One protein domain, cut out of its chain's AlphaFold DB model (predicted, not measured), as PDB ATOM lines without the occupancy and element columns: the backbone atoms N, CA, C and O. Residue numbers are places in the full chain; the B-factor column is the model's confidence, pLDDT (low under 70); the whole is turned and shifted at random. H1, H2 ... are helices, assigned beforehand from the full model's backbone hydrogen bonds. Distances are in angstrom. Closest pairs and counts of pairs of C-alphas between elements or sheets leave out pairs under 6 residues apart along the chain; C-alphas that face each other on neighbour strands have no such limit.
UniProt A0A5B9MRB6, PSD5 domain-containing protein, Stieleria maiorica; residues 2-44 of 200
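What this domain is: This is residues 2 to 44 of the 200 residues of the protein "PSD5 domain-containing protein" of Stieleria maiorica (UniProt A0A5B9MRB6). There is little regular structure here: H1, one short helix, sits near one end with the tiny H2 close by, and a long loop runs out from H1 and folds back to H2. Residues 22 to 27 of that loop stick out. The printed part has 43 residues with two named helices, H1 then H2, and no named strand; the class is all helix, though the named elements hold only 13 residues. The whole is only just loose, close to compact, with a radius of gyration of the C-alphas of 11.2 A, and elongated, spanning 35 by 23 by 14 A.

Where its parts are: H1, residues 4 to 12, begins at C-alpha 4 (-11.303, -26.278, 18.395) and measures 12.4 A from first to last C-alpha. H2, residues 37 to 40, measures 5.4 A and ends at C-alpha 40 (-11.981, -17.176, 5.688).

How they stand to each other: H1 and H2 are close but not clearly touching; their closest C-alphas, of Met 9 and Ile 37, are 7.1 A apart. In H1 every O i to N i+4 pair is within hydrogen-bond range; H2 is too short for such a pair.

The domain as a whole: The C-alphas farthest apart, of Asp 27 and Pro 44, are 35.7 A apart. The link from H1 to H2, 24 residues, is long. The printed part has no cut. Confidence is low, with pLDDT under 70, at residues 2, 20 to 25 and 29.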
ATOM      1  N   GLY A   2     -17.407 -27.646  22.742       55.38
ATOM      2  CA  GLY A   2     -17.254 -27.342  21.311       55.38
ATOM      3  C   GLY A   2     -15.830 -27.610  20.814       55.38
ATOM      4  O   GLY A   2     -14.877 -27.262  21.514       55.38
ATOM      5  N   GLY A   3     -15.692 -28.226  19.633       72.25
ATOM      6  CA  GLY A   3     -14.398 -28.512  18.998       72.25
ATOM      7  C   GLY A   3     -13.571 -27.251  18.705       72.25
ATOM      8  O   GLY A   3     -14.105 -26.146  18.645       72.25
ATOM      9  N   THR A   4     -12.259 -27.399  18.523       74.88
ATOM     10  CA  THR A   4     -11.303 -26.278  18.395       74.88
ATOM     11  C   THR A   4     -11.658 -25.301  17.272       74.88
ATOM     12  O   THR A   4     -11.607 -24.093  17.485       74.88
ATOM     13  N   ILE A   5     -12.102 -25.808  16.118       74.38
ATOM     14  CA  ILE A   5     -12.526 -24.989  14.967       74.38
ATOM     15  C   ILE A   5     -13.703 -24.081  15.337       74.38
ATOM     16  O   ILE A   5     -13.722 -22.910  14.977       74.38
ATOM     17  N   ARG A   6     -14.635 -24.573  16.154       76.06
ATOM     18  CA  ARG A   6     -15.799 -23.796  16.588       76.06
ATOM     19  C   ARG A   6     -15.415 -22.583  17.425       76.06
ATOM     20  O   ARG A   6     -15.980 -21.517  17.234       76.06
ATOM     21  N   LYS A   7     -14.447 -22.725  18.334       80.50
ATOM     22  CA  LYS A   7     -13.967 -21.589  19.140       80.50
ATOM     23  C   LYS A   7     -13.307 -20.519  18.274       80.50
ATOM     24  O   LYS A   7     -13.338 -19.349  18.635       80.50
ATOM     25  N   VAL A   8     -12.699 -20.924  17.159       80.69
ATOM     26  CA  VAL A   8     -12.112 -20.000  16.183       80.69
ATOM     27  C   VAL A   8     -13.215 -19.305  15.389       80.69
ATOM     28  O   VAL A   8     -13.195 -18.083  15.311       80.69
ATOM     29  N   MET A   9     -14.214 -20.047  14.898       82.19
ATOM     30  CA  MET A   9     -15.386 -19.483  14.216       82.19
ATOM     31  C   MET A   9     -16.116 -18.468  15.103       82.19
ATOM     32  O   MET A   9     -16.280 -17.322  14.715       82.19
ATOM     33  N   GLU A  10     -16.468 -18.845  16.337       84.06
ATOM     34  CA  GLU A  10     -17.214 -17.980  17.266       84.06
ATOM     35  C   GLU A  10     -16.429 -16.713  17.664       84.06
ATOM     36  O   GLU A  10     -17.040 -15.709  18.022       84.06
ATOM     37  N   LYS A  11     -15.089 -16.745  17.617       84.12
ATOM     38  CA  LYS A  11     -14.232 -15.627  18.043       84.12
ATOM     39  C   LYS A  11     -13.789 -14.715  16.899       84.12
ATOM     40  O   LYS A  11     -13.660 -13.515  17.121       84.12
ATOM     41  N   PHE A  12     -13.484 -15.281  15.736       82.88
ATOM     42  CA  PHE A  12     -12.829 -14.565  14.640       82.88
ATOM     43  C   PHE A  12     -13.690 -14.460  13.380       82.88
ATOM     44  O   PHE A  12     -13.504 -13.503  12.640       82.88
ATOM     45  N   HIS A  13     -14.627 -15.391  13.165       85.31
ATOM     46  CA  HIS A  13     -15.450 -15.465  11.950       85.31
ATOM     47  C   HIS A  13     -16.918 -15.818  12.253       85.31
ATOM     48  O   HIS A  13     -17.403 -16.876  11.823       85.31
ATOM     49  N   PRO A  14     -17.636 -15.001  13.046       84.31
ATOM     50  CA  PRO A  14     -19.019 -15.285  13.431       84.31
ATOM     51  C   PRO A  14     -19.986 -15.339  12.237       84.31
ATOM     52  O   PRO A  14     -20.999 -16.028  12.318       84.31
ATOM     53  N   GLU A  15     -19.657 -14.680  11.125       83.25
ATOM     54  CA  GLU A  15     -20.399 -14.694   9.860       83.25
ATOM     55  C   GLU A  15     -20.505 -16.086   9.224       83.25
ATOM     56  O   GLU A  15     -21.407 -16.336   8.434       83.25
ATOM     57  N   THR A  16     -19.620 -17.014   9.599       82.38
ATOM     58  CA  THR A  16     -19.601 -18.394   9.084       82.38
ATOM     59  C   THR A  16     -20.491 -19.355   9.878       82.38
ATOM     60  O   THR A  16     -20.478 -20.566   9.644       82.38
ATOM     61  N   ILE A  17     -21.238 -18.845  10.863       78.81
ATOM     62  CA  ILE A  17     -22.099 -19.634  11.746       78.81
ATOM     63  C   ILE A  17     -23.555 -19.399  11.354       78.81
ATOM     64  O   ILE A  17     -24.055 -18.282  11.448       78.81
ATOM     65  N   ALA A  18     -24.263 -20.463  10.970       76.88
ATOM     66  CA  ALA A  18     -25.683 -20.358  10.645       76.88
ATOM     67  C   ALA A  18     -26.513 -19.951  11.875       76.88
ATOM     68  O   ALA A  18     -26.283 -20.428  12.991       76.88
ATOM     69  N   SER A  19     -27.512 -19.093  11.658       72.81
ATOM     70  CA  SER A  19     -28.328 -18.468  12.709       72.81
ATOM     71  C   SER A  19     -29.075 -19.468  13.603       72.81
ATOM     72  O   SER A  19     -29.273 -19.208  14.789       72.81
ATOM     73  N   ASN A  20     -29.420 -20.644  13.076       69.31
ATOM     74  CA  ASN A  20     -30.149 -21.709  13.772       69.31
ATOM     75  C   ASN A  20     -29.303 -22.970  14.056       69.31
ATOM     76  O   ASN A  20     -29.830 -23.966  14.536       69.31
ATOM     77  N   TYR A  21     -27.987 -22.953  13.810       61.88
ATOM     78  CA  TYR A  21     -27.115 -24.138  13.935       61.88
ATOM     79  C   TYR A  21     -27.091 -24.764  15.351       61.88
ATOM     80  O   TYR A  21     -26.714 -25.924  15.522       61.88
ATOM     81  N   LYS A  22     -27.481 -24.007  16.386       59.16
ATOM     82  CA  LYS A  22     -27.575 -24.488  17.778       59.16
ATOM     83  C   LYS A  22     -28.932 -25.081  18.135       59.16
ATOM     84  O   LYS A  22     -29.041 -25.708  19.188       59.16
ATOM     85  N   ASP A  23     -29.934 -24.866  17.301       65.69
ATOM     86  CA  ASP A  23     -31.310 -25.172  17.625       65.69
ATOM     87  C   ASP A  23     -31.740 -26.387  16.807       65.69
ATOM     88  O   ASP A  23     -32.250 -26.286  15.694       65.69
ATOM     89  N   GLY A  24     -31.472 -27.575  17.361       60.31
ATOM     90  CA  GLY A  24     -31.849 -28.856  16.746       60.31
ATOM     91  C   GLY A  24     -33.363 -29.043  16.584       60.31
ATOM     92  O   GLY A  24     -33.787 -30.043  16.016       60.31
ATOM     93  N   PHE A  25     -34.152 -28.084  17.081       65.12
ATOM     94  CA  PHE A  25     -35.608 -28.014  17.004       65.12
ATOM     95  C   PHE A  25     -36.104 -26.727  16.322       65.12
ATOM     96  O   PHE A  25     -37.275 -26.386  16.458       65.12
ATOM     97  N   SER A  26     -35.247 -25.984  15.610       70.12
ATOM     98  CA  SER A  26     -35.696 -24.787  14.891       70.12
ATOM     99  C   SER A  26     -36.653 -25.153  13.754       70.12
ATOM    100  O   SER A  26     -36.257 -25.812  12.796       70.12
ATOM    101  N   ASP A  27     -37.877 -24.621  13.810       74.19
ATOM    102  CA  ASP A  27     -38.882 -24.719  12.737       74.19
ATOM    103  C   ASP A  27     -38.481 -23.957  11.462       74.19
ATOM    104  O   ASP A  27     -39.082 -24.125  10.399       74.19
ATOM    105  N   LYS A  28     -37.471 -23.083  11.555       71.06
ATOM    106  CA  LYS A  28     -36.955 -22.306  10.424       71.06
ATOM    107  C   LYS A  28     -35.689 -22.959   9.860       71.06
ATOM    108  O   LYS A  28     -34.793 -23.282  10.650       71.06
ATOM    109  N   PRO A  29     -35.582 -23.128   8.526       63.72
ATOM    110  CA  PRO A  29     -34.374 -23.640   7.889       63.72
ATOM    111  C   PRO A  29     -33.203 -22.679   8.104       63.72
ATOM    112  O   PRO A  29     -33.397 -21.481   8.311       63.72
ATOM    113  N   ALA A  30     -31.985 -23.222   8.073       70.62
ATOM    114  CA  ALA A  30     -30.784 -22.408   8.197       70.62
ATOM    115  C   ALA A  30     -30.722 -21.458   7.011       70.62
ATOM    116  O   ALA A  30     -30.850 -21.905   5.870       70.62
ATOM    117  N   GLU A  31     -30.532 -20.169   7.272       73.44
ATOM    118  CA  GLU A  31     -30.235 -19.255   6.180       73.44
ATOM    119  C   GLU A  31     -28.941 -19.722   5.498       73.44
ATOM    120  O   GLU A  31     -27.981 -20.090   6.190       73.44
ATOM    121  N   PRO A  32     -28.922 -19.781   4.155       74.25
ATOM    122  CA  PRO A  32     -27.724 -20.159   3.431       74.25
ATOM    123  C   PRO A  32     -26.622 -19.150   3.752       74.25
ATOM    124  O   PRO A  32     -26.806 -17.944   3.613       74.25
ATOM    125  N   LEU A  33     -25.479 -19.659   4.203       78.31
ATOM    126  CA  LEU A  33     -24.323 -18.827   4.506       78.31
ATOM    127  C   LEU A  33     -23.726 -18.295   3.203       78.31
ATOM    128  O   LEU A  33     -23.425 -19.070   2.295       78.31
ATOM    129  N   GLU A  34     -23.511 -16.982   3.134       80.38
ATOM    130  CA  GLU A  34     -22.785 -16.353   2.021       80.38
ATOM    131  C   GLU A  34     -21.280 -16.643   2.077       80.38
ATOM    132  O   GLU A  34     -20.577 -16.523   1.077       80.38
ATOM    133  N   THR A  35     -20.759 -17.003   3.249       81.31
ATOM    134  CA  THR A  35     -19.334 -17.249   3.474       81.31
ATOM    135  C   THR A  35     -19.160 -18.443   4.398       81.31
ATOM    136  O   THR A  35     -19.728 -18.492   5.491       81.31
ATOM    137  N   TYR A  36     -18.360 -19.416   3.969       82.38
ATOM    138  CA  TYR A  36     -18.059 -20.598   4.763       82.38
ATOM    139  C   TYR A  36     -16.731 -20.429   5.495       82.38
ATOM    140  O   TYR A  36     -15.839 -19.696   5.074       82.38
ATOM    141  N   ILE A  37     -16.551 -21.175   6.589       81.50
ATOM    142  CA  ILE A  37     -15.279 -21.182   7.324       81.50
ATOM    143  C   ILE A  37     -14.093 -21.580   6.439       81.50
ATOM    144  O   ILE A  37     -12.979 -21.134   6.677       81.50
ATOM    145  N   SER A  38     -14.322 -22.372   5.387       80.50
ATOM    146  CA  SER A  38     -13.301 -22.715   4.393       80.50
ATOM    147  C   SER A  38     -12.735 -21.510   3.646       80.50
ATOM    148  O   SER A  38     -11.597 -21.580   3.184       80.50
ATOM    149  N   ASP A  39     -13.516 -20.438   3.526       83.31
ATOM    150  CA  ASP A  39     -13.194 -19.280   2.694       83.31
ATOM    151  C   ASP A  39     -12.374 -18.250   3.477       83.31
ATOM    152  O   ASP A  39     -11.504 -17.590   2.912       83.31
ATOM    153  N   VAL A  40     -12.611 -18.159   4.789       83.50
ATOM    154  CA  VAL A  40     -11.981 -17.176   5.688       83.50
ATOM    155  C   VAL A  40     -10.893 -17.765   6.589       83.50
ATOM    156  O   VAL A  40     -10.098 -17.028   7.162       83.50
ATOM    157  N   TYR A  41     -10.820 -19.091   6.737       82.12
ATOM    158  CA  TYR A  41      -9.840 -19.718   7.623       82.12
ATOM    159  C   TYR A  41      -8.421 -19.692   7.034       82.12
ATOM    160  O   TYR A  41      -8.077 -20.465   6.138       82.12
ATOM    161  N   GLU A  42      -7.561 -18.856   7.617       81.31
ATOM    162  CA  GLU A  42      -6.150 -18.698   7.224       81.31
ATOM    163  C   GLU A  42      -5.184 -19.707   7.886       81.31
ATOM    164  O   GLU A  42      -3.969 -19.642   7.696       81.31
ATOM    165  N   GLY A  43      -5.693 -20.653   8.683       81.44
ATOM    166  CA  GLY A  43      -4.873 -21.641   9.390       81.44
ATOM    167  C   GLY A  43      -4.454 -22.859   8.545       81.44
ATOM    168  O   GLY A  43      -4.720 -22.937   7.342       81.44
ATOM    169  N   PRO A  44      -3.801 -23.863   9.163       82.00
ATOM    170  CA  PRO A  44      -3.390 -25.086   8.476       82.00
ATOM    171  C   PRO A  44      -4.596 -25.813   7.863       82.00
ATOM    172  O   PRO A  44      -5.511 -26.219   8.578       82.00
TER     173      PRO A  44